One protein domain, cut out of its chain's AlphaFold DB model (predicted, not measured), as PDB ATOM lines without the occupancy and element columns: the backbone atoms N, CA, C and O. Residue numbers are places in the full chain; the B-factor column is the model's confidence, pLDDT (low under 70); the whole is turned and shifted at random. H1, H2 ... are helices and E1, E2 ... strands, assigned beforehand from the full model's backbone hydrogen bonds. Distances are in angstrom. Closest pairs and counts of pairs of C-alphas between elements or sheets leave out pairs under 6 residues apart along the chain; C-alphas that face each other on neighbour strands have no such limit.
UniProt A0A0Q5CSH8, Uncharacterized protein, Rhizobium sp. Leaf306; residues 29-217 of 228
ATOM      1  N   PRO A  29     194.396 138.062  79.034       63.41
ATOM      2  CA  PRO A  29     192.949 138.112  79.210       63.41
ATOM      3  C   PRO A  29     192.426 139.546  79.097       63.41
ATOM      4  O   PRO A  29     193.087 140.506  79.480       63.41
ATOM      5  N   THR A  30     191.220 139.741  78.576       64.25
ATOM      6  CA  THR A  30     190.598 141.070  78.370       64.25
ATOM      7  C   THR A  30     191.323 142.055  77.437       64.25
ATOM      8  O   THR A  30     190.754 143.107  77.162       64.25
ATOM      9  N   THR A  31     192.497 141.732  76.870       67.00
ATOM     10  CA  THR A  31     193.179 142.603  75.879       67.00
ATOM     11  C   THR A  31     192.254 142.960  74.717       67.00
ATOM     12  O   THR A  31     192.209 144.107  74.272       67.00
ATOM     13  N   LEU A  32     191.458 141.982  74.280       69.75
ATOM     14  CA  LEU A  32     190.497 142.107  73.186       69.75
ATOM     15  C   LEU A  32     189.056 142.338  73.673       69.75
ATOM     16  O   LEU A  32     188.126 142.327  72.873       69.75
ATOM     17  N   ASN A  33     188.839 142.548  74.979       76.50
ATOM     18  CA  ASN A  33     187.506 142.860  75.490       76.50
ATOM     19  C   ASN A  33     187.139 144.313  75.111       76.50
ATOM     20  O   ASN A  33     187.929 145.230  75.369       76.50
ATOM     21  N   PRO A  34     185.957 144.550  74.512       78.50
ATOM     22  CA  PRO A  34     185.572 145.882  74.054       78.50
ATOM     23  C   PRO A  34     185.273 146.846  75.210       78.50
ATOM     24  O   PRO A  34     185.453 148.051  75.058       78.50
ATOM     25  N   LEU A  35     184.863 146.340  76.376       85.19
ATOM     26  CA  LEU A  35     184.433 147.144  77.525       85.19
ATOM     27  C   LEU A  35     185.511 147.250  78.608       85.19
ATOM     28  O   LEU A  35     185.636 148.279  79.274       85.19
ATOM     29  N   CYS A  36     186.305 146.196  78.767       85.12
ATOM     30  CA  CYS A  36     187.328 146.072  79.796       85.12
ATOM     31  C   CYS A  36     188.734 146.109  79.201       85.12
ATOM     32  O   CYS A  36     188.984 145.637  78.097       85.12
ATOM     33  N   THR A  37     189.660 146.667  79.966       87.06
ATOM     34  CA  THR A  37     191.105 146.535  79.774       87.06
ATOM     35  C   THR A  37     191.727 146.156  81.113       87.06
ATOM     36  O   THR A  37     191.033 146.107  82.130       87.06
ATOM     37  N   TYR A  38     193.028 145.906  81.150       87.38
ATOM     38  CA  TYR A  38     193.751 145.646  82.388       87.38
ATOM     39  C   TYR A  38     194.848 146.674  82.635       87.38
ATOM     40  O   TYR A  38     195.309 147.347  81.715       87.38
ATOM     41  N   VAL A  39     195.207 146.812  83.908       87.44
ATOM     42  CA  VAL A  39     196.302 147.665  84.387       87.44
ATOM     43  C   VAL A  39     197.532 146.819  84.664       87.44
ATOM     44  O   VAL A  39     198.634 147.191  84.289       87.44
ATOM     45  N   SER A  40     197.345 145.677  85.324       90.19
ATOM     46  CA  SER A  40     198.428 144.808  85.772       90.19
ATOM     47  C   SER A  40     197.983 143.348  85.745       90.19
ATOM     48  O   SER A  40     196.812 143.036  85.991       90.19
ATOM     49  N   GLN A  41     198.927 142.457  85.449       92.94
ATOM     50  CA  GLN A  41     198.728 141.014  85.476       92.94
ATOM     51  C   GLN A  41     199.953 140.333  86.071       92.94
ATOM     52  O   GLN A  41     201.082 140.558  85.629       92.94
ATOM     53  N   TYR A  42     199.726 139.528  87.101       95.12
ATOM     54  CA  TYR A  42     200.799 138.944  87.887       95.12
ATOM     55  C   TYR A  42     200.423 137.601  88.484       95.12
ATOM     56  O   TYR A  42     199.272 137.321  88.811       95.12
ATOM     57  N   GLU A  43     201.450 136.785  88.646       96.81
ATOM     58  CA  GLU A  43     201.475 135.667  89.563       96.81
ATOM     59  C   GLU A  43     201.804 136.208  90.954       96.81
ATOM     60  O   GLU A  43     202.795 136.923  91.119       96.81
ATOM     61  N   LEU A  44     200.970 135.896  91.939       96.50
ATOM     62  CA  LEU A  44     201.207 136.200  93.340       96.50
ATOM     63  C   LEU A  44     201.466 134.894  94.081       96.50
ATOM     64  O   LEU A  44     200.584 134.042  94.159       96.50
ATOM     65  N   GLN A  45     202.661 134.768  94.642       97.00
ATOM     66  CA  GLN A  45     203.043 133.667  95.515       97.00
ATOM     67  C   GLN A  45     203.021 134.162  96.954       97.00
ATOM     68  O   GLN A  45     203.693 135.142  97.287       97.00
ATOM     69  N   GLY A  46     202.241 133.502  97.803       93.88
ATOM     70  CA  GLY A  46     202.155 133.804  99.225       93.88
ATOM     71  C   GLY A  46     202.628 132.627 100.063       93.88
ATOM     72  O   GLY A  46     202.325 131.475  99.755       93.88
ATOM     73  N   THR A  47     203.334 132.929 101.147       94.06
ATOM     74  CA  THR A  47     203.657 131.961 102.197       94.06
ATOM     75  C   THR A  47     203.183 132.501 103.531       94.06
ATOM     76  O   THR A  47     203.555 133.616 103.906       94.06
ATOM     77  N   ILE A  48     202.405 131.711 104.265       91.44
ATOM     78  CA  ILE A  48     201.999 132.029 105.636       91.44
ATOM     79  C   ILE A  48     202.528 130.976 106.606       91.44
ATOM     80  O   ILE A  48     202.753 129.825 106.239       91.44
ATOM     81  N   ARG A  49     202.710 131.385 107.857       90.81
ATOM     82  CA  ARG A  49     202.990 130.506 108.986       90.81
ATOM     83  C   ARG A  49     201.823 130.568 109.961       90.81
ATOM     84  O   ARG A  49     201.438 131.665 110.368       90.81
ATOM     85  N   VAL A  50     201.289 129.407 110.322       89.19
ATOM     86  CA  VAL A  50     200.182 129.243 111.273       89.19
ATOM     87  C   VAL A  50     200.640 128.258 112.339       89.19
ATOM     88  O   VAL A  50     200.787 127.068 112.069       89.19
ATOM     89  N   GLY A  51     200.936 128.757 113.541       86.19
ATOM     90  CA  GLY A  51     201.609 127.949 114.562       86.19
ATOM     91  C   GLY A  51     202.917 127.343 114.026       86.19
ATOM     92  O   GLY A  51     203.813 128.072 113.599       86.19
ATOM     93  N   GLY A  52     203.013 126.009 114.030       87.00
ATOM     94  CA  GLY A  52     204.154 125.257 113.490       87.00
ATOM     95  C   GLY A  52     204.070 124.909 111.997       87.00
ATOM     96  O   GLY A  52     205.001 124.308 111.466       87.00
ATOM     97  N   GLU A  53     202.979 125.253 111.311       93.44
ATOM     98  CA  GLU A  53     202.763 124.907 109.904       93.44
ATOM     99  C   GLU A  53     203.159 126.059 108.968       93.44
ATOM    100  O   GLU A  53     202.880 127.228 109.245       93.44
ATOM    101  N   VAL A  54     203.802 125.728 107.844       94.75
ATOM    102  CA  VAL A  54     204.089 126.664 106.749       94.75
ATOM    103  C   VAL A  54     203.238 126.272 105.550       94.75
ATOM    104  O   VAL A  54     203.298 125.137 105.085       94.75
ATOM    105  N   LEU A  55     202.446 127.222 105.066       95.56
ATOM    106  CA  LEU A  55     201.486 127.026 103.989       95.56
ATOM    107  C   LEU A  55     201.849 127.919 102.810       95.56
ATOM    108  O   LEU A  55     202.216 129.084 102.985       95.56
ATOM    109  N   HIS A  56     201.689 127.382 101.606       96.44
ATOM    110  CA  HIS A  56     201.973 128.069 100.353       96.44
ATOM    111  C   HIS A  56     200.718 128.111  99.487       96.44
ATOM    112  O   HIS A  56     199.965 127.142  99.440       96.44
ATOM    113  N   SER A  57     200.511 129.222  98.790       96.50
ATOM    114  CA  SER A  57     199.459 129.367  97.784       96.50
ATOM    115  C   SER A  57     199.976 130.253  96.661       96.50
ATOM    116  O   SER A  57     200.830 131.124  96.870       96.50
ATOM    117  N   THR A  58     199.498 129.994  95.451       96.94
ATOM    118  CA  THR A  58     199.863 130.751  94.254       96.94
ATOM    119  C   THR A  58     198.617 131.039  93.451       96.94
ATOM    120  O   THR A  58     197.817 130.142  93.192       96.94
ATOM    121  N   VAL A  59     198.481 132.283  93.009       96.12
ATOM    122  CA  VAL A  59     197.350 132.711  92.189       96.12
ATOM    123  C   VAL A  59     197.787 133.621  91.064       96.12
ATOM    124  O   VAL A  59     198.790 134.325  91.156       96.12
ATOM    125  N   TYR A  60     196.998 133.629  90.001       95.38
ATOM    126  CA  TYR A  60     197.197 134.492  88.848       95.38
ATOM    127  C   TYR A  60     196.104 135.546  88.862       95.38
ATOM    128  O   TYR A  60     194.917 135.233  88.756       95.38
ATOM    129  N   ARG A  61     196.498 136.806  89.019       92.38
ATOM    130  CA  ARG A  61     195.583 137.938  89.108       92.38
ATOM    131  C   ARG A  61     195.736 138.850  87.907       92.38
ATOM    132  O   ARG A  61     196.841 139.095  87.434       92.38
ATOM    133  N   GLN A  62     194.615 139.431  87.488       90.75
ATOM    134  CA  GLN A  62     194.600 140.508  86.520       90.75
ATOM    135  C   GLN A  62     193.671 141.645  86.927       90.75
ATOM    136  O   GLN A  62     192.446 141.570  86.786       90.75
ATOM    137  N   ARG A  63     194.265 142.764  87.336       88.50
ATOM    138  CA  ARG A  63     193.493 143.950  87.686       88.50
ATOM    139  C   ARG A  63     192.900 144.579  86.430       88.50
ATOM    140  O   ARG A  63     193.604 145.216  85.649       88.50
ATOM    141  N   SER A  64     191.589 144.427  86.287       87.75
ATOM    142  CA  SER A  64     190.826 144.942  85.154       87.75
ATOM    143  C   SER A  64     190.116 146.252  85.496       87.75
ATOM    144  O   SER A  64     189.684 146.463  86.630       87.75
ATOM    145  N   ILE A  65     189.996 147.136  84.511       86.75
ATOM    146  CA  ILE A  65     189.288 148.415  84.591       86.75
ATOM    147  C   ILE A  65     188.434 148.615  83.339       86.75
ATOM    148  O   ILE A  65     188.743 148.092  82.268       86.75
ATOM    149  N   SER A  66     187.368 149.402  83.462       87.06
ATOM    150  CA  SER A  66     186.582 149.827  82.304       87.06
ATOM    151  C   SER A  66     187.451 150.663  81.368       87.06
ATOM    152  O   SER A  66     188.226 151.514  81.817       87.06
ATOM    153  N   ARG A  67     187.312 150.457  80.058       85.06
ATOM    154  CA  ARG A  67     187.936 151.346  79.075       85.06
ATOM    155  C   ARG A  67     187.348 152.746  79.206       85.06
ATOM    156  O   ARG A  67     186.168 152.910  79.504       85.06
ATOM    157  N   ARG A  68     188.169 153.760  78.919       84.81
ATOM    158  CA  ARG A  68     187.817 155.178  79.091       84.81
ATOM    159  C   ARG A  68     186.484 155.556  78.437       84.81
ATOM    160  O   ARG A  68     185.726 156.310  79.031       84.81
ATOM    161  N   TRP A  69     186.190 155.005  77.259       82.31
ATOM    162  CA  TRP A  69     184.986 155.324  76.485       82.31
ATOM    163  C   TRP A  69     183.677 154.786  77.098       82.31
ATOM    164  O   TRP A  69     182.625 155.357  76.844       82.31
ATOM    165  N   VAL A  70     183.735 153.747  77.946       83.44
ATOM    166  CA  VAL A  70     182.577 153.207  78.698       83.44
ATOM    167  C   VAL A  70     182.676 153.406  80.203       83.44
ATOM    168  O   VAL A  70     181.819 152.920  80.938       83.44
ATOM    169  N   ALA A  71     183.710 154.082  80.703       76.50
ATOM    170  CA  ALA A  71     183.973 154.161  82.138       76.50
ATOM    171  C   ALA A  71     182.806 154.776  82.932       76.50
ATOM    172  O   ALA A  71     182.584 154.393  84.076       76.50
ATOM    173  N   THR A  72     182.039 155.676  82.316       77.56
ATOM    174  CA  THR A  72     180.855 156.318  82.908       77.56
ATOM    175  C   THR A  72     179.582 155.470  82.827       77.56
ATOM    176  O   THR A  72     178.646 155.726  83.577       77.56
ATOM    177  N   ILE A  73     179.538 154.467  81.944       80.06
ATOM    178  CA  ILE A  73     178.348 153.642  81.666       80.06
ATOM    179  C   ILE A  73     178.474 152.265  82.333       80.06
ATOM    180  O   ILE A  73     177.493 151.694  82.803       80.06
ATOM    181  N   ASN A  74     179.694 151.734  82.439       75.06
ATOM    182  CA  ASN A  74     179.958 150.449  83.075       75.06
ATOM    183  C   ASN A  74     180.073 150.588  84.606       75.06
ATOM    184  O   ASN A  74     181.153 150.412  85.178       75.06
ATOM    185  N   TYR A  75     178.952 150.910  85.263       56.28
ATOM    186  CA  TYR A  75     178.864 151.122  86.717       56.28
ATOM    187  C   TYR A  75     179.264 149.875  87.531       56.28
ATOM    188  O   TYR A  75     179.819 149.991  88.621       56.28
ATOM    189  N   GLY A  76     179.046 148.675  86.976       61.22
ATOM    190  CA  GLY A  76     179.459 147.400  87.576       61.22
ATOM    191  C   GLY A  76     180.964 147.115  87.490       61.22
ATOM    192  O   GLY A  76     181.455 146.199  88.149       61.22
ATOM    193  N   GLY A  77     181.710 147.906  86.712       73.50
ATOM    194  CA  GLY A  77     183.146 147.749  86.520       73.50
ATOM    195  C   GLY A  77     183.536 146.443  85.820       73.50
ATOM    196  O   GLY A  77     182.721 145.732  85.238       73.50
ATOM    197  N   CYS A  78     184.829 146.132  85.861       82.00
ATOM    198  CA  CYS A  78     185.383 144.900  85.305       82.00
ATOM    199  C   CYS A  78     185.709 143.945  86.450       82.00
ATOM    200  O   CYS A  78     186.851 143.862  86.906       82.00
ATOM    201  N   LEU A  79     184.667 143.282  86.961       77.00
ATOM    202  CA  LEU A  79     184.794 142.356  88.080       77.00
ATOM    203  C   LEU A  79     185.587 141.120  87.662       77.00
ATOM    204  O   LEU A  79     185.235 140.404  86.725       77.00
ATOM    205  N   GLN A  80     186.654 140.854  88.402       80.19
ATOM    206  CA  GLN A  80     187.456 139.659  88.231       80.19
ATOM    207  C   GLN A  80     186.834 138.536  89.057       80.19
ATOM    208  O   GLN A  80     186.626 138.688  90.261       80.19
ATOM    209  N   ARG A  81     186.532 137.409  88.405       82.44
ATOM    210  CA  ARG A  81     186.060 136.220  89.114       82.44
ATOM    211  C   ARG A  81     187.228 135.590  89.859       82.44
ATOM    212  O   ARG A  81     187.193 135.648  91.076       82.44
ATOM    213  N   TYR A  82     188.219 135.057  89.141       88.75
ATOM    214  CA  TYR A  82     189.376 134.267  89.612       88.75
ATOM    215  C   TYR A  82     190.549 135.098  90.120       88.75
ATOM    216  O   TYR A  82     190.631 136.267  89.781       88.75
ATOM    217  N   GLY A  83     191.466 134.517  90.891       88.94
ATOM    218  CA  GLY A  83     192.715 135.153  91.319       88.94
ATOM    219  C   GLY A  83     192.520 136.310  92.292       88.94
ATOM    220  O   GLY A  83     193.311 137.248  92.289       88.94
ATOM    221  N   THR A  84     191.431 136.314  93.063       89.69
ATOM    222  CA  THR A  84     191.098 137.403  93.998       89.69
ATOM    223  C   THR A  84     191.622 137.157  95.412       89.69
ATOM    224  O   THR A  84     191.842 138.127  96.143       89.69
ATOM    225  N   LEU A  85     191.914 135.904  95.766       91.81
ATOM    226  CA  LEU A  85     192.419 135.473  97.070       91.81
ATOM    227  C   LEU A  85     193.541 134.458  96.901       91.81
ATOM    228  O   LEU A  85     193.417 133.573  96.067       91.81
ATOM    229  N   LEU A  86     194.566 134.544  97.743       94.12
ATOM    230  CA  LEU A  86     195.386 133.389  98.101       94.12
ATOM    231  C   LEU A  86     194.605 132.559  99.120       94.12
ATOM    232  O   LEU A  86     194.094 133.127 100.094       94.12
ATOM    233  N   SER A  87     194.526 131.249  98.906       95.50
ATOM    234  CA  SER A  87     193.773 130.334  99.766       95.50
ATOM    235  C   SER A  87     194.721 129.314 100.380       95.50
ATOM    236  O   SER A  87     195.420 128.602  99.670       95.50
ATOM    237  N   PHE A  88     194.743 129.225 101.705       95.75
ATOM    238  CA  PHE A  88     195.610 128.299 102.430       95.75
ATOM    239  C   PHE A  88     194.752 127.402 103.316       95.75
ATOM    240  O   PHE A  88     194.025 127.917 104.163       95.75
ATOM    241  N   LYS A  89     194.836 126.080 103.157       95.94
ATOM    242  CA  LYS A  89     194.189 125.114 104.059       95.94
ATOM    243  C   LYS A  89     195.228 124.548 105.016       95.94
ATOM    244  O   LYS A  89     196.196 123.944 104.565       95.94
ATOM    245  N   ALA A  90     195.024 124.760 106.311       95.00
ATOM    246  CA  ALA A  90     195.827 124.124 107.349       95.00
ATOM    247  C   ALA A  90     195.410 122.664 107.555       95.00
ATOM    248  O   ALA A  90     194.310 122.248 107.170       95.00
ATOM    249  N   ARG A  91     196.277 121.889 108.214       94.31
ATOM    250  CA  ARG A  91     196.000 120.482 108.574       94.31
ATOM    251  C   ARG A  91     194.764 120.304 109.446       94.31
ATOM    252  O   ARG A  91     194.078 119.297 109.319       94.31
ATOM    253  N   ASP A  92     194.475 121.276 110.305       92.50
ATOM    254  CA  ASP A  92     193.287 121.283 111.166       92.50
ATOM    255  C   ASP A  92     191.980 121.593 110.408       92.50
ATOM    256  O   ASP A  92     190.904 121.641 111.000       92.50
ATOM    257  N   GLY A  93     192.064 121.801 109.091       94.31
ATOM    258  CA  GLY A  93     190.932 122.062 108.215       94.31
ATOM    259  C   GLY A  93     190.569 123.537 108.082       94.31
ATOM    260  O   GLY A  93     189.786 123.853 107.181       94.31
ATOM    261  N   ARG A  94     191.130 124.446 108.895       95.31
ATOM    262  CA  ARG A  94     190.892 125.894 108.759       95.31
ATOM    263  C   ARG A  94     191.397 126.407 107.420       95.31
ATOM    264  O   ARG A  94     192.406 125.936 106.891       95.31
ATOM    265  N   VAL A  95     190.712 127.423 106.898       95.94
ATOM    266  CA  VAL A  95     191.095 128.082 105.646       95.94
ATOM    267  C   VAL A  95     191.433 129.538 105.902       95.94
ATOM    268  O   VAL A  95     190.625 130.278 106.459       95.94
ATOM    269  N   PHE A  96     192.609 129.958 105.451       94.19
ATOM    270  CA  PHE A  96     193.072 131.337 105.497       94.19
ATOM    271  C   PHE A  96     192.976 131.939 104.100       94.19
ATOM    272  O   PHE A  96     193.460 131.365 103.127       94.19
ATOM    273  N   LEU A  97     192.340 133.099 104.005       93.81
ATOM    274  CA  LEU A  97     192.077 133.817 102.768       93.81
ATOM    275  C   LEU A  97     192.786 135.166 102.831       93.81
ATOM    276  O   LEU A  97     192.470 135.998 103.686       93.81
ATOM    277  N   VAL A  98     193.728 135.398 101.921       91.56
ATOM    278  CA  VAL A  98     194.484 136.656 101.854       91.56
ATOM    279  C   VAL A  98     194.162 137.369 100.540       91.56
ATOM    280  O   VAL A  98     194.390 136.798  99.471       91.56
ATOM    281  N   PRO A  99     193.627 138.605 100.577       90.31
ATOM    282  CA  PRO A  99     193.406 139.397  99.374       90.31
ATOM    283  C   PRO A  99     194.685 139.584  98.562       90.31
ATOM    284  O   PRO A  99     195.764 139.812  99.093       90.31
ATOM    285  N   THR A 100     194.536 139.521  97.247       91.25
ATOM    286  CA  THR A 100     195.652 139.570  96.284       91.25
ATOM    287  C   THR A 100     195.906 140.972  95.733       91.25
ATOM    288  O   THR A 100     196.718 141.145  94.831       91.25
ATOM    289  N   GLU A 101     195.173 141.978  96.219       87.69
ATOM    290  CA  GLU A 101     195.311 143.366  95.778       87.69
ATOM    291  C   GLU A 101     196.680 143.923  96.190       87.69
ATOM    292  O   GLU A 101     196.996 144.013  97.374       87.69
ATOM    293  N   LEU A 102     197.489 144.326  95.207       87.62
ATOM    294  CA  LEU A 102     198.744 145.032  95.454       87.62
ATOM    295  C   LEU A 102     198.479 146.480  95.871       87.62
ATOM    296  O   LEU A 102     197.634 147.161  95.285       87.62
ATOM    297  N   CYS A 103     199.277 146.992  96.809       85.81
ATOM    298  CA  CYS A 103     199.309 148.425  97.075       85.81
ATOM    299  C   CYS A 103     199.826 149.186  95.836       85.81
ATOM    300  O   CYS A 103     200.649 148.682  95.067       85.81
ATOM    301  N   GLY A 104     199.407 150.442  95.657       85.44
ATOM    302  CA  GLY A 104     199.735 151.216  94.447       85.44
ATOM    303  C   GLY A 104     201.232 151.482  94.212       85.44
ATOM    304  O   GLY A 104     201.624 151.865  93.113       85.44
ATOM    305  N   LEU A 105     202.094 151.318  95.224       86.88
ATOM    306  CA  LEU A 105     203.548 151.339  95.018       86.88
ATOM    307  C   LEU A 105     204.046 150.014  94.431       86.88
ATOM    308  O   LEU A 105     204.777 150.039  93.448       86.88
ATOM    309  N   ALA A 106     203.621 148.880  94.990       89.94
ATOM    310  CA  ALA A 106     204.012 147.566  94.496       89.94
ATOM    311  C   ALA A 106     203.535 147.332  93.058       89.94
ATOM    312  O   ALA A 106     204.293 146.799  92.259       89.94
ATOM    313  N   GLU A 107     202.334 147.793  92.696       90.81
ATOM    314  CA  GLU A 107     201.859 147.703  91.309       90.81
ATOM    315  C   GLU A 107     202.738 148.500  90.333       90.81
ATOM    316  O   GLU A 107     203.046 148.001  89.259       90.81
ATOM    317  N   ARG A 108     203.198 149.701  90.708       90.81
ATOM    318  CA  ARG A 108     204.119 150.486  89.866       90.81
ATOM    319  C   ARG A 108     205.464 149.789  89.697       90.81
ATOM    320  O   ARG A 108     205.900 149.585  88.575       90.81
ATOM    321  N   VAL A 109     206.061 149.330  90.799       92.81
ATOM    322  CA  VAL A 109     207.326 148.578  90.761       92.81
ATOM    323  C   VAL A 109     207.192 147.309  89.915       92.81
ATOM    324  O   VAL A 109     208.093 146.977  89.152       92.81
ATOM    325  N   LEU A 110     206.062 146.609  90.018       94.88
ATOM    326  CA  LEU A 110     205.771 145.441  89.196       94.88
ATOM    327  C   LEU A 110     205.703 145.793  87.702       94.88
ATOM    328  O   LEU A 110     206.211 145.022  86.896       94.88
ATOM    329  N   LEU A 111     205.083 146.916  87.331       93.38
ATOM    330  CA  LEU A 111     205.004 147.357  85.935       93.38
ATOM    331  C   LEU A 111     206.373 147.762  85.375       93.38
ATOM    332  O   LEU A 111     206.643 147.487  84.210       93.38
ATOM    333  N   ASP A 112     207.232 148.353  86.206       93.50
ATOM    334  CA  ASP A 112     208.551 148.836  85.785       93.50
ATOM    335  C   ASP A 112     209.603 147.712  85.729       93.50
ATOM    336  O   ASP A 112     210.416 147.656  84.810       93.50
ATOM    337  N   ILE A 113     209.606 146.813  86.720       94.94
ATOM    338  CA  ILE A 113     210.678 145.818  86.940       94.94
ATOM    339  C   ILE A 113     210.208 144.388  86.626       94.94
ATOM    340  O   ILE A 113     211.015 143.476  86.455       94.94
ATOM    341  N   GLY A 114     208.898 144.148  86.566       94.94
ATOM    342  CA  GLY A 114     208.323 142.821  86.335       94.94
ATOM    343  C   GLY A 114     208.299 141.914  87.570       94.94
ATOM    344  O   GLY A 114     207.777 140.804  87.495       94.94
ATOM    345  N   LYS A 115     208.827 142.353  88.720       96.81
ATOM    346  CA  LYS A 115     208.845 141.577  89.971       96.81
ATOM    347  C   LYS A 115     208.896 142.490  91.194       96.81
ATOM    348  O   LYS A 115     209.613 143.486  91.191       96.81
ATOM    349  N   VAL A 116     208.174 142.139  92.260       94.19
ATOM    350  CA  VAL A 116     208.148 142.925  93.501       94.19
ATOM    351  C   VAL A 116     207.900 142.057  94.737       94.19
ATOM    352  O   VAL A 116     206.996 141.226  94.767       94.19
ATOM    353  N   ASP A 117     208.694 142.289  95.784       92.38
ATOM    354  CA  ASP A 117     208.389 141.824  97.140       92.38
ATOM    355  C   ASP A 117     207.304 142.735  97.726       92.38
ATOM    356  O   ASP A 117     207.549 143.911  98.023       92.38
ATOM    357  N   VAL A 118     206.090 142.200  97.835       88.69
ATOM    358  CA  VAL A 118     204.898 142.957  98.223       88.69
ATOM    359  C   VAL A 118     204.984 143.381  99.681       88.69
ATOM    360  O   VAL A 118     204.682 144.534  99.987       88.69
ATOM    361  N   LEU A 119     205.452 142.500 100.570       84.25
ATOM    362  CA  LEU A 119     205.552 142.812 101.995       84.25
ATOM    363  C   LEU A 119     206.524 143.960 102.217       84.25
ATOM    364  O   LEU A 119     206.159 144.945 102.855       84.25
ATOM    365  N   ARG A 120     207.726 143.883 101.639       85.50
ATOM    366  CA  ARG A 120     208.746 144.934 101.771       85.50
ATOM    367  C   ARG A 120     208.305 146.255 101.140       85.50
ATOM    368  O   ARG A 120     208.549 147.325 101.692       85.50
ATOM    369  N   THR A 121     207.659 146.189  99.980       86.31
ATOM    370  CA  THR A 121     207.293 147.388  99.211       86.31
ATOM    371  C   THR A 121     206.066 148.086  99.790       86.31
ATOM    372  O   THR A 121     205.997 149.315  99.802       86.31
ATOM    373  N   CYS A 122     205.099 147.327 100.306       79.75
ATOM    374  CA  CYS A 122     203.900 147.890 100.914       79.75
ATOM    375  C   CYS A 122     204.118 148.278 102.388       79.75
ATOM    376  O   CYS A 122     203.540 149.274 102.833       79.75
ATOM    377  N   SER A 123     204.992 147.590 103.138       71.00
ATOM    378  CA  SER A 123     205.276 147.902 104.553       71.00
ATOM    379  C   SER A 123     205.872 149.289 104.769       71.00
ATOM    380  O   SER A 123     205.481 149.962 105.723       71.00
ATOM    381  N   ALA A 124     206.677 149.791 103.827       52.69
ATOM    382  CA  ALA A 124     207.239 151.144 103.868       52.69
ATOM    383  C   ALA A 124     206.175 152.271 103.907       52.69
ATOM    384  O   ALA A 124     206.496 153.414 104.229       52.69
ATOM    385  N   LYS A 125     204.898 151.975 103.602       46.34
ATOM    386  CA  LYS A 125     203.771 152.935 103.656       46.34
ATOM    387  C   LYS A 125     202.503 152.425 104.353       46.34
ATOM    388  O   LYS A 125     201.524 153.179 104.442       46.34
ATOM    389  N   LEU A 126     202.517 151.207 104.903       46.16
ATOM    390  CA  LEU A 126     201.385 150.607 105.632       46.16
ATOM    391  C   LEU A 126     200.918 151.463 106.831       46.16
ATOM    392  O   LEU A 126     199.780 151.327 107.277       46.16
ATOM    393  N   GLY A 127     201.742 152.398 107.314       40.38
ATOM    394  CA  GLY A 127     201.396 153.308 108.409       40.38
ATOM    395  C   GLY A 127     200.390 154.423 108.078       40.38
ATOM    396  O   GLY A 127     199.657 154.822 108.976       40.38
ATOM    397  N   LYS A 128     200.314 154.936 106.833       37.97
ATOM    398  CA  LYS A 128     199.502 156.149 106.535       37.97
ATOM    399  C   LYS A 128     198.696 156.163 105.227       37.97
ATOM    400  O   LYS A 128     197.769 156.955 105.131       37.97
ATOM    401  N   LEU A 129     199.022 155.340 104.223       34.53
ATOM    402  CA  LEU A 129     198.401 155.439 102.880       34.53
ATOM    403  C   LEU A 129     197.717 154.160 102.391       34.53
ATOM    404  O   LEU A 129     196.993 154.189 101.398       34.53
ATOM    405  N   SER A 130     197.939 153.045 103.080       44.03
ATOM    406  CA  SER A 130     197.250 151.795 102.797       44.03
ATOM    407  C   SER A 130     195.804 151.910 103.273       44.03
ATOM    408  O   SER A 130     195.553 152.175 104.454       44.03
ATOM    409  N   ARG A 131     194.838 151.747 102.360       52.91
ATOM    410  CA  ARG A 131     193.429 151.612 102.756       52.91
ATOM    411  C   ARG A 131     193.377 150.459 103.754       52.91
ATOM    412  O   ARG A 131     193.885 149.390 103.451       52.91
ATOM    413  N   GLN A 132     192.738 150.662 104.908       48.28
ATOM    414  CA  GLN A 132     192.607 149.701 106.020       48.28
ATOM    415  C   GLN A 132     192.343 148.245 105.567       48.28
ATOM    416  O   GLN A 132     192.781 147.308 106.213       48.28
ATOM    417  N   ARG A 133     191.708 148.071 104.405       53.28
ATOM    418  CA  ARG A 133     191.378 146.823 103.701       53.28
ATOM    419  C   ARG A 133     192.573 145.965 103.253       53.28
ATOM    420  O   ARG A 133     192.393 144.772 103.067       53.28
ATOM    421  N   GLU A 134     193.758 146.542 103.067       59.16
ATOM    422  CA  GLU A 134     194.972 145.821 102.632       59.16
ATOM    423  C   GLU A 134     195.737 145.196 103.816       59.16
ATOM    424  O   GLU A 134     196.751 144.533 103.622       59.16
ATOM    425  N   LYS A 135     195.267 145.421 105.052       65.25
ATOM    426  CA  LYS A 135     195.928 144.964 106.286       65.25
ATOM    427  C   LYS A 135     195.381 143.654 106.839       65.25
ATOM    428  O   LYS A 135     195.960 143.133 107.788       65.25
ATOM    429  N   TYR A 136     194.280 143.145 106.285       77.12
ATOM    430  CA  TYR A 136     193.555 142.015 106.856       77.12
ATOM    431  C   TYR A 136     193.454 140.841 105.884       77.12
ATOM    432  O   TYR A 136     193.177 141.017 104.696       77.12
ATOM    433  N   GLY A 137     193.638 139.642 106.428       87.88
ATOM    434  CA  GLY A 137     193.158 138.390 105.858       87.88
ATOM    435  C   GLY A 137     191.922 137.906 106.613       87.88
ATOM    436  O   GLY A 137     191.462 138.545 107.563       87.88
ATOM    437  N   TYR A 138     191.387 136.761 106.204       91.44
ATOM    438  CA  TYR A 138     190.248 136.121 106.857       91.44
ATOM    439  C   TYR A 138     190.558 134.666 107.172       91.44
ATOM    440  O   TYR A 138     191.130 133.971 106.337       91.44
ATOM    441  N   VAL A 139     190.153 134.196 108.344       93.75
ATOM    442  CA  VAL A 139     190.147 132.772 108.680       93.75
ATOM    443  C   VAL A 139     188.711 132.265 108.668       93.75
ATOM    444  O   VAL A 139     187.805 132.964 109.119       93.75
ATOM    445  N   VAL A 140     188.503 131.066 108.134       94.94
ATOM    446  CA  VAL A 140     187.222 130.353 108.122       94.94
ATOM    447  C   VAL A 140     187.390 129.024 108.855       94.94
ATOM    448  O   VAL A 140     188.426 128.372 108.708       94.94
ATOM    449  N   SER A 141     186.386 128.644 109.650       93.69
ATOM    450  CA  SER A 141     186.460 127.537 110.611       93.69
ATOM    451  C   SER A 141     186.916 126.213 110.008       93.69
ATOM    452  O   SER A 141     187.854 125.619 110.522       93.69
ATOM    453  N   THR A 142     186.293 125.748 108.925       95.06
ATOM    454  CA  THR A 142     186.771 124.571 108.190       95.06
ATOM    455  C   THR A 142     186.493 124.698 106.696       95.06
ATOM    456  O   THR A 142     185.545 125.373 106.288       95.06
ATOM    457  N   ALA A 143     187.309 124.033 105.878       94.38
ATOM    458  CA  ALA A 143     187.115 123.922 104.435       94.38
ATOM    459  C   ALA A 143     185.873 123.092 104.071       94.38
ATOM    460  O   ALA A 143     185.220 123.381 103.070       94.38
ATOM    461  N   ASP A 144     185.565 122.070 104.875       95.44
ATOM    462  CA  ASP A 144     184.568 121.049 104.545       95.44
ATOM    463  C   ASP A 144     183.172 121.416 105.064       95.44
ATOM    464  O   ASP A 144     182.180 121.153 104.387       95.44
ATOM    465  N   ASN A 145     183.072 122.081 106.216       95.19
ATOM    466  CA  ASN A 145     181.810 122.593 106.751       95.19
ATOM    467  C   ASN A 145     181.995 124.011 107.329       95.19
ATOM    468  O   ASN A 145     182.191 124.173 108.540       95.19
ATOM    469  N   PRO A 146     181.982 125.052 106.478       95.19
ATOM    470  CA  PRO A 146     182.208 126.429 106.905       95.19
ATOM    471  C   PRO A 146     181.064 126.948 107.785       95.19
ATOM    472  O   PRO A 146     179.939 127.136 107.319       95.19
ATOM    473  N   THR A 147     181.363 127.219 109.055       95.88
ATOM    474  CA  THR A 147     180.382 127.651 110.073       95.88
ATOM    475  C   THR A 147     180.679 129.017 110.666       95.88
ATOM    476  O   THR A 147     179.760 129.705 111.108       95.88
ATOM    477  N   SER A 148     181.937 129.457 110.650       94.88
ATOM    478  CA  SER A 148     182.313 130.761 111.178       94.88
ATOM    479  C   SER A 148     183.537 131.345 110.485       94.88
ATOM    480  O   SER A 148     184.296 130.627 109.832       94.88
ATOM    481  N   TRP A 149     183.708 132.661 110.584       94.31
ATOM    482  CA  TRP A 149     184.850 133.374 110.022       94.31
ATOM    483  C   TRP A 149     185.264 134.562 110.892       94.31
ATOM    484  O   TRP A 149     184.442 135.136 111.599       94.31
ATOM    485  N   SER A 150     186.525 134.979 110.818       90.31
ATOM    486  CA  SER A 150     186.997 136.213 111.458       90.31
ATOM    487  C   SER A 150     188.110 136.882 110.648       90.31
ATOM    488  O   SER A 150     188.833 136.207 109.909       90.31
ATOM    489  N   PRO A 151     188.247 138.218 110.722       87.50
ATOM    490  CA  PRO A 151     189.399 138.903 110.159       87.50
ATOM    491  C   PRO A 151     190.634 138.682 111.042       87.50
ATOM    492  O   PRO A 151     190.525 138.590 112.265       87.50
ATOM    493  N   PHE A 152     191.815 138.660 110.434       83.06
ATOM    494  CA  PHE A 152     193.089 138.705 111.150       83.06
ATOM    495  C   PHE A 152     194.016 139.729 110.499       83.06
ATOM    496  O   PHE A 152     193.978 139.927 109.285       83.06
ATOM    497  N   GLU A 153     194.839 140.395 111.302       78.25
ATOM    498  CA  GLU A 153     195.849 141.314 110.782       78.25
ATOM    499  C   GLU A 153     197.008 140.539 110.162       78.25
ATOM    500  O   GLU A 153     197.519 139.585 110.743       78.25
ATOM    501  N   LEU A 154     197.475 140.995 109.005       71.81
ATOM    502  CA  LEU A 154     198.627 140.422 108.305       71.81
ATOM    503  C   LEU A 154     199.976 140.842 108.934       71.81
ATOM    504  O   LEU A 154     201.016 140.758 108.282       71.81
ATOM    505  N   ALA A 155     199.960 141.353 110.170       62.78
ATOM    506  CA  ALA A 155     201.121 141.907 110.854       62.78
ATOM    507  C   ALA A 155     202.131 140.822 111.262       62.78
ATOM    508  O   ALA A 155     201.785 139.668 111.523       62.78
ATOM    509  N   ALA A 156     203.401 141.220 111.360       54.38
ATOM    510  CA  ALA A 156     204.437 140.379 111.939       54.38
ATOM    511  C   ALA A 156     204.130 140.151 113.430       54.38
ATOM    512  O   ALA A 156     203.928 141.123 114.157       54.38
ATOM    513  N   ASN A 157     204.136 138.886 113.867       60.72
ATOM    514  CA  ASN A 157     203.997 138.416 115.259       60.72
ATOM    515  C   ASN A 157     202.576 138.064 115.747       60.72
ATOM    516  O   ASN A 157     202.365 137.908 116.948       60.72
ATOM    517  N   GLY A 158     201.608 137.884 114.843       64.19
ATOM    518  CA  GLY A 158     200.327 137.250 115.174       64.19
ATOM    519  C   GLY A 158     200.396 135.711 115.192       64.19
ATOM    520  O   GLY A 158     201.376 135.132 114.717       64.19
ATOM    521  N   PRO A 159     199.331 135.015 115.650       69.00
ATOM    522  CA  PRO A 159     199.210 133.552 115.527       69.00
ATOM    523  C   PRO A 159     199.252 133.069 114.064       69.00
ATOM    524  O   PRO A 159     199.496 131.892 113.791       69.00
ATOM    525  N   ILE A 160     199.030 133.993 113.127       80.12
ATOM    526  CA  ILE A 160     199.180 133.834 111.687       80.12
ATOM    527  C   ILE A 160     200.137 134.933 111.228       80.12
ATOM    528  O   ILE A 160     199.905 136.104 111.517       80.12
ATOM    529  N   THR A 161     201.208 134.574 110.524       83.31
ATOM    530  CA  THR A 161     202.189 135.538 110.002       83.31
ATOM    531  C   THR A 161     202.409 135.293 108.515       83.31
ATOM    532  O   THR A 161     202.680 134.161 108.116       83.31
ATOM    533  N   ILE A 162     202.336 136.335 107.682       85.06
ATOM    534  CA  ILE A 162     202.778 136.219 106.286       85.06
ATOM    535  C   ILE A 162     204.306 136.256 106.262       85.06
ATOM    536  O   ILE A 162     204.921 137.239 106.665       85.06
ATOM    537  N   VAL A 163     204.911 135.169 105.790       88.62
ATOM    538  CA  VAL A 163     206.368 134.998 105.707       88.62
ATOM    539  C   VAL A 163     206.913 135.637 104.436       88.62
ATOM    540  O   VAL A 163     207.962 136.274 104.457       88.62
ATOM    541  N   SER A 164     206.206 135.469 103.320       90.38
ATOM    542  CA  SER A 164     206.592 136.056 102.043       90.38
ATOM    543  C   SER A 164     205.373 136.320 101.174       90.38
ATOM    544  O   SER A 164     204.370 135.604 101.232       90.38
ATOM    545  N   MET A 165     205.463 137.368 100.362       91.62
ATOM    546  CA  MET A 165     204.489 137.651  99.319       91.62
ATOM    547  C   MET A 165     205.215 138.266  98.128       91.62
ATOM    548  O   MET A 165     205.709 139.390  98.204       91.62
ATOM    549  N   LEU A 166     205.306 137.504  97.045       95.50
ATOM    550  CA  LEU A 166     206.081 137.847  95.863       95.50
ATOM    551  C   LEU A 166     205.156 137.938  94.656       95.50
ATOM    552  O   LEU A 166     204.487 136.964  94.317       95.50
ATOM    553  N   ALA A 167     205.143 139.093  93.997       96.62
ATOM    554  CA  ALA A 167     204.425 139.273  92.744       96.62
ATOM    555  C   ALA A 167     205.407 139.283  91.569       96.62
ATOM    556  O   ALA A 167     206.429 139.970  91.617       96.62
ATOM    557  N   THR A 168     205.081 138.545  90.510       97.81
ATOM    558  CA  THR A 168     205.854 138.491  89.260       97.81
ATOM    559  C   THR A 168     204.918 138.708  88.080       97.81
ATOM    560  O   THR A 168     203.854 138.094  88.016       97.81
ATOM    561  N   ALA A 169     205.285 139.585  87.149       95.12
ATOM    562  CA  ALA A 169     204.487 139.867  85.965       95.12
ATOM    563  C   ALA A 169     204.303 138.589  85.137       95.12
ATOM    564  O   ALA A 169     205.228 137.790  84.978       95.12
ATOM    565  N   THR A 170     203.096 138.376  84.619       92.19
ATOM    566  CA  THR A 170     202.757 137.147  83.893       92.19
ATOM    567  C   THR A 170     201.769 137.415  82.767       92.19
ATOM    568  O   THR A 170     201.065 138.421  82.770       92.19
ATOM    569  N   LYS A 171     201.695 136.476  81.819       86.62
ATOM    570  CA  LYS A 171     200.672 136.437  80.760       86.62
ATOM    571  C   LYS A 171     199.626 135.337  80.978       86.62
ATOM    572  O   LYS A 171     198.703 135.207  80.181       86.62
ATOM    573  N   LYS A 172     199.750 134.543  82.048       86.81
ATOM    574  CA  LYS A 172     198.827 133.439  82.361       86.81
ATOM    575  C   LYS A 172     197.435 133.946  82.736       86.81
ATOM    576  O   LYS A 172     197.318 134.916  83.481       86.81
ATOM    577  N   TRP A 173     196.397 133.258  82.259       85.50
ATOM    578  CA  TRP A 173     195.003 133.570  82.583       85.50
ATOM    579  C   TRP A 173     194.747 133.588  84.096       85.50
ATOM    580  O   TRP A 173     195.421 132.860  84.829       85.50
ATOM    581  N   PRO A 174     193.797 134.409  84.591       89.50
ATOM    582  CA  PRO A 174     193.594 134.565  86.014       89.50
ATOM    583  C   PRO A 174     193.030 133.269  86.588       89.50
ATOM    584  O   PRO A 174     192.131 132.666  86.001       89.50
ATOM    585  N   GLY A 175     193.542 132.860  87.739       91.38
ATOM    586  CA  GLY A 175     193.273 131.556  88.329       91.38
ATOM    587  C   GLY A 175     193.583 131.555  89.818       91.38
ATOM    588  O   GLY A 175     194.459 132.291  90.273       91.38
ATOM    589  N   ASP A 176     192.848 130.741  90.566       91.12
ATOM    590  CA  ASP A 176     193.111 130.436  91.969       91.12
ATOM    591  C   ASP A 176     192.806 128.970  92.276       91.12
ATOM    592  O   ASP A 176     192.221 128.254  91.465       91.12
ATOM    593  N   ASP A 177     193.248 128.539  93.451       90.94
ATOM    594  CA  ASP A 177     193.118 127.191  93.995       90.94
ATOM    595  C   ASP A 177     191.928 127.058  94.961       90.94
ATOM    596  O   ASP A 177     191.741 126.015  95.578       90.94
ATOM    597  N   LEU A 178     191.079 128.082  95.102       92.75
ATOM    598  CA  LEU A 178     190.009 128.080  96.106       92.75
ATOM    599  C   LEU A 178     189.030 126.910  95.920       92.75
ATOM    600  O   LEU A 178     188.579 126.320  96.899       92.75
ATOM    601  N   GLU A 179     188.708 126.564  94.673       91.56
ATOM    602  CA  GLU A 179     187.806 125.452  94.362       91.56
ATOM    603  C   GLU A 179     188.405 124.089  94.725       91.56
ATOM    604  O   GLU A 179     187.683 123.221  95.209       91.56
ATOM    605  N   SER A 180     189.714 123.898  94.547       92.12
ATOM    606  CA  SER A 180     190.382 122.644  94.913       92.12
ATOM    607  C   SER A 180     190.674 122.561  96.412       92.12
ATOM    608  O   SER A 180     190.554 121.492  97.007       92.12
ATOM    609  N   VAL A 181     191.029 123.686  97.036       92.69
ATOM    610  CA  VAL A 181     191.420 123.770  98.448       92.69
ATOM    611  C   VAL A 181     190.204 123.740  99.375       92.69
ATOM    612  O   VAL A 181     190.228 123.075 100.413       92.69
ATOM    613  N   ALA A 182     189.140 124.467  99.028       94.12
ATOM    614  CA  ALA A 182     187.978 124.657  99.890       94.12
ATOM    615  C   ALA A 182     186.685 124.891  99.077       94.12
ATOM    616  O   ALA A 182     186.077 125.967  99.154       94.12
ATOM    617  N   PRO A 183     186.210 123.881  98.322       93.38
ATOM    618  CA  PRO A 183     185.066 124.018  97.413       93.38
ATOM    619  C   PRO A 183     183.778 124.463  98.114       93.38
ATOM    620  O   PRO A 183     182.940 125.145  97.522       93.38
ATOM    621  N   ASN A 184     183.597 124.114  99.390       94.56
ATOM    622  CA  ASN A 184     182.390 124.476 100.131       94.56
ATOM    623  C   ASN A 184     182.350 125.965 100.515       94.56
ATOM    624  O   ASN A 184     181.257 126.511 100.698       94.56
ATOM    625  N   LEU A 185     183.487 126.677 100.503       93.88
ATOM    626  CA  LEU A 185     183.503 128.138 100.660       93.88
ATOM    627  C   LEU A 185     182.782 128.848  99.514       93.88
ATOM    628  O   LEU A 185     182.050 129.807  99.755       93.88
ATOM    629  N   LEU A 186     182.890 128.332  98.286       92.75
ATOM    630  CA  LEU A 186     182.154 128.844  97.122       92.75
ATOM    631  C   LEU A 186     180.630 128.752  97.316       92.75
ATOM    632  O   LEU A 186     179.863 129.576  96.819       92.75
ATOM    633  N   LYS A 187     180.186 127.784  98.120       93.12
ATOM    634  CA  LYS A 187     178.776 127.538  98.448       93.12
ATOM    635  C   LYS A 187     178.370 128.130  99.801       93.12
ATOM    636  O   LYS A 187     177.272 127.847 100.284       93.12
ATOM    637  N   THR A 188     179.220 128.945 100.423       93.00
ATOM    638  CA  THR A 188     178.972 129.525 101.748       93.00
ATOM    639  C   THR A 188     178.339 130.908 101.641       93.00
ATOM    640  O   THR A 188     178.766 131.746 100.845       93.00
ATOM    641  N   GLN A 189     177.308 131.162 102.444       92.62
ATOM    642  CA  GLN A 189     176.828 132.504 102.757       92.62
ATOM    643  C   GLN A 189     177.600 133.020 103.976       92.62
ATOM    644  O   GLN A 189     177.403 132.530 105.087       92.62
ATOM    645  N   PHE A 190     178.463 134.016 103.787       92.19
ATOM    646  CA  PHE A 190     179.114 134.685 104.912       92.19
ATOM    647  C   PHE A 190     178.155 135.714 105.498       92.19
ATOM    648  O   PHE A 190     177.717 136.623 104.796       92.19
ATOM    649  N   VAL A 191     177.820 135.554 106.773       91.25
ATOM    650  CA  VAL A 191     177.052 136.532 107.539       91.25
ATOM    651  C   VAL A 191     178.025 137.596 108.021       91.25
ATOM    652  O   VAL A 191     179.027 137.286 108.665       91.25
ATOM    653  N   PHE A 192     177.741 138.841 107.674       85.50
ATOM    654  CA  PHE A 192     178.485 140.031 108.062       85.50
ATOM    655  C   PHE A 192     177.491 141.058 108.605       85.50
ATOM    656  O   PHE A 192     176.320 141.038 108.229       85.50
ATOM    657  N   ASP A 193     177.967 141.950 109.471       79.62
ATOM    658  CA  ASP A 193     177.161 143.055 110.003       79.62
ATOM    659  C   ASP A 193     176.951 144.128 108.912       79.62
ATOM    660  O   ASP A 193     176.888 143.842 107.720       79.62
ATOM    661  N   SER A 194     176.952 145.413 109.256       74.69
ATOM    662  CA  SER A 194     176.874 146.515 108.280       74.69
ATOM    663  C   SER A 194     178.086 146.639 107.331       74.69
ATOM    664  O   SER A 194     178.153 147.566 106.524       74.69
ATOM    665  N   SER A 195     179.065 145.725 107.391       77.38
ATOM    666  CA  SER A 195     180.373 145.866 106.740       77.38
ATOM    667  C   SER A 195     180.720 144.729 105.769       77.38
ATOM    668  O   SER A 195     181.726 144.038 105.930       77.38
ATOM    669  N   TRP A 196     179.929 144.570 104.697       83.25
ATOM    670  CA  TRP A 196     180.232 143.630 103.597       83.25
ATOM    671  C   TRP A 196     181.662 143.782 103.052       83.25
ATOM    672  O   TRP A 196     182.332 142.794 102.749       83.25
ATOM    673  N   TRP A 197     182.158 145.024 102.981       79.31
ATOM    674  CA  TRP A 197     183.495 145.358 102.479       79.31
ATOM    675  C   TRP A 197     184.650 144.713 103.254       79.31
ATOM    676  O   TRP A 197     185.737 144.584 102.687       79.31
ATOM    677  N   ASN A 198     184.404 144.317 104.504       80.62
ATOM    678  CA  ASN A 198     185.361 143.691 105.413       80.62
ATOM    679  C   ASN A 198     184.996 142.219 105.668       80.62
ATOM    680  O   ASN A 198     185.153 141.719 106.781       80.62
ATOM    681  N   SER A 199     184.446 141.542 104.658       88.00
ATOM    682  CA  SER A 199     184.043 140.140 104.745       88.00
ATOM    683  C   SER A 199     184.625 139.302 103.599       88.00
ATOM    684  O   SER A 199     184.866 139.830 102.505       88.00
ATOM    685  N   PRO A 200     184.770 137.976 103.793       89.56
ATOM    686  CA  PRO A 200     185.159 137.057 102.725       89.56
ATOM    687  C   PRO A 200     184.201 137.076 101.527       89.56
ATOM    688  O   PRO A 200     184.631 136.843 100.397       89.56
ATOM    689  N   ALA A 201     182.917 137.405 101.742       89.25
ATOM    690  CA  ALA A 201     181.898 137.425 100.688       89.25
ATOM    691  C   ALA A 201     182.251 138.350  99.521       89.25
ATOM    692  O   ALA A 201     181.802 138.111  98.406       89.25
ATOM    693  N   ARG A 202     183.060 139.391  99.747       85.69
ATOM    694  CA  ARG A 202     183.513 140.288  98.677       85.69
ATOM    695  C   ARG A 202     184.397 139.591  97.645       85.69
ATOM    696  O   ARG A 202     184.453 140.018  96.495       85.69
ATOM    697  N   PHE A 203     185.111 138.556  98.059       86.81
ATOM    698  CA  PHE A 203     186.106 137.892  97.230       86.81
ATOM    699  C   PHE A 203     185.648 136.498  96.792       86.81
ATOM    700  O   PHE A 203     185.942 136.074  95.673       86.81
ATOM    701  N   VAL A 204     184.865 135.823  97.638       85.81
ATOM    702  CA  VAL A 204     184.260 134.510  97.383       85.81
ATOM    703  C   VAL A 204     182.893 134.691  96.703       85.81
ATOM    704  O   VAL A 204     181.830 134.463  97.280       85.81
ATOM    705  N   LEU A 205     182.920 135.168  95.455       70.12
ATOM    706  CA  LEU A 205     181.719 135.557  94.693       70.12
ATOM    707  C   LEU A 205     181.192 134.479  93.734       70.12
ATOM    708  O   LEU A 205     180.214 134.709  93.026       70.12
ATOM    709  N   ARG A 206     181.829 133.310  93.671       71.00
ATOM    710  CA  ARG A 206     181.502 132.263  92.694       71.00
ATOM    711  C   ARG A 206     180.700 131.170  93.390       71.00
ATOM    712  O   ARG A 206     181.242 130.498  94.249       71.00
ATOM    713  N   GLY A 207     179.417 131.039  93.058       62.72
ATOM    714  CA  GLY A 207     178.533 130.009  93.606       62.72
ATOM    715  C   GLY A 207     177.061 130.371  93.433       62.72
ATOM    716  O   GLY A 207     176.593 131.358  94.002       62.72
ATOM    717  N   GLU A 208     176.339 129.574  92.645       65.12
ATOM    718  CA  GLU A 208     174.927 129.819  92.308       65.12
ATOM    719  C   GLU A 208     173.975 129.396  93.434       65.12
ATOM    720  O   GLU A 208     172.931 130.013  93.634       65.12
ATOM    721  N   LYS A 209     174.360 128.384  94.225       83.12
ATOM    722  CA  LYS A 209     173.553 127.852  95.330       83.12
ATOM    723  C   LYS A 209     174.322 127.891  96.646       83.12
ATOM    724  O   LYS A 209     175.370 127.261  96.792       83.12
ATOM    725  N   ARG A 210     173.774 128.617  97.622       86.75
ATOM    726  CA  ARG A 210     174.299 128.665  98.991       86.75
ATOM    727  C   ARG A 210     173.782 127.450  99.766       86.75
ATOM    728  O   ARG A 210     172.586 127.183  99.758       86.75
ATOM    729  N   THR A 211     174.692 126.706 100.387       90.31
ATOM    730  CA  THR A 211     174.399 125.497 101.185       90.31
ATOM    731  C   THR A 211     174.946 125.601 102.602       90.31
ATOM    732  O   THR A 211     174.345 125.064 103.524       90.31
ATOM    733  N   PHE A 212     176.029 126.354 102.789       92.44
ATOM    734  CA  PHE A 212     176.631 126.610 104.093       92.44
ATOM    735  C   PHE A 212     176.378 128.048 104.530       92.44
ATOM    736  O   PHE A 212     176.150 128.938 103.701       92.44
ATOM    737  N   ARG A 213     176.462 128.292 105.835       93.38
ATOM    738  CA  ARG A 213     176.364 129.624 106.427       93.38
ATOM    739  C   ARG A 213     177.481 129.795 107.448       93.38
ATOM    740  O   ARG A 213     177.528 129.048 108.417       93.38
ATOM    741  N   ALA A 214     178.323 130.807 107.245       93.56
ATOM    742  CA  ALA A 214     179.423 131.128 108.143       93.56
ATOM    743  C   ALA A 214     179.174 132.453 108.872       93.56
ATOM    744  O   ALA A 214     179.040 133.492 108.221       93.56
ATOM    745  N   THR A 215     179.127 132.438 110.203       93.88
ATOM    746  CA  THR A 215     178.937 133.640 111.029       93.88
ATOM    747  C   THR A 215     180.254 134.305 111.401       93.88
ATOM    748  O   THR A 215     181.267 133.647 111.619       93.88
ATOM    749  N   LYS A 216     180.254 135.635 111.459       90.75
ATOM    750  CA  LYS A 216     181.419 136.384 111.920       90.75
ATOM    751  C   LYS A 216     181.639 136.120 113.414       90.75
ATOM    752  O   LYS A 216     180.696 136.232 114.190       90.75
ATOM    753  N   LEU A 217     182.864 135.785 113.811       87.56
ATOM    754  CA  LEU A 217     183.270 135.742 115.216       87.56
ATOM    755  C   LEU A 217     183.808 137.111 115.624       87.56
ATOM    756  O   LEU A 217     184.678 137.670 114.946       87.56
TER     757      LEU A 217
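This is residues 29 to 217 of the 228 residues of an uncharacterized protein of Rhizobium sp. Leaf306 (UniProt A0A0Q5CSH8). Two strongly twisted sheets stand partly face to face with their strands crossed: one of four strands, built on the long hairpin E1 and E2, the other of six strands and curled like part of a barrel. H1 and H2 pack on the first sheet near E8, and H4 packs on E3 of the second. The printed part has 189 residues, with five named helices and ten named strands in the order E1 E2 E3 E4 H1 E5 H2 H3 E6 E7 E8 H4 H5 E9 E10, class mixed. The sheet E2 E1 E8 E5 is antiparallel, the sheet E3 E4 E6 E7 E10 E9 mixed. The whole is compact, with a radius of gyration of the C-alphas of 16.5 A and spans of 46 by 38 by 31 A.

Start at E1, residues 36 to 50, which bends by 61 degrees at residue 39 and forms a hairpin with E2, residues 53 to 66; N 44 and O 59 are 2.8 A apart, within hydrogen-bond range. Next, E3, residues 85 to 89, and E4, residues 95 to 99, form a hairpin, with N 86 and O 98 at 2.8 A. H1, residues 104 to 113, is on the first sheet at a height of 5.0 A, two layers, a helix on one face of a sheet. After E5, residues 115 to 117, H2, residues 118 to 123, touches H1, closest at the C-alphas of Ala 106 and Thr 121, 5.7 A. H3, residues 132 to 135, only grazes the second sheet. E6, residues 136 to 140, is antiparallel to E4, N 97 to O 138 at 2.8 A, and forms a hairpin with E7, residues 148 to 153, N 139 to O 150 at 2.9 A. E8, residues 160 to 169, is antiparallel to E1, N 45 to O 166 at 2.9 A, and to E5, N 116 to O 167 at 2.9 A. H4, residues 178 to 181, lies over E3 at a height of 8.0 A; H5, residues 183 to 186, only grazes that sheet. H4 and H5 only just touch, only at the corner, with 3 pairs of C-alphas within 8 A. E9, residues 188 to 191, is parallel to E10, residues 212 to 216, N 189 to O 212 at 2.8 A, and E10 to E7, N 149 to O 215 at 2.8 A. The sheets form a sandwich, two sheets face to face, their strands at 67 degrees. Every O i to N i+4 pair is within hydrogen-bond range in H2, and 5 of 6 in H1; H3, H4 and H5 are too short for one.

Find C-alpha 36 at (187.328, 146.072, 79.796); from there E1 runs 37.9 A. E2 spans 40.6 A, E8 26.9 A and H1 14.3 A. E10 ends at C-alpha 216, (181.419, 136.384, 111.920).

The two C-alphas farthest apart, of Gly 52 and Trp 69, are 51.4 A apart. The printed part has no cut; its long links are E2 to E3 and E9 to E10. Mean pLDDT of the printed part is 84.7, with residues 29 to 32, 75 to 76, 124 to 135, 155 to 159 and 207 to 208 under 70.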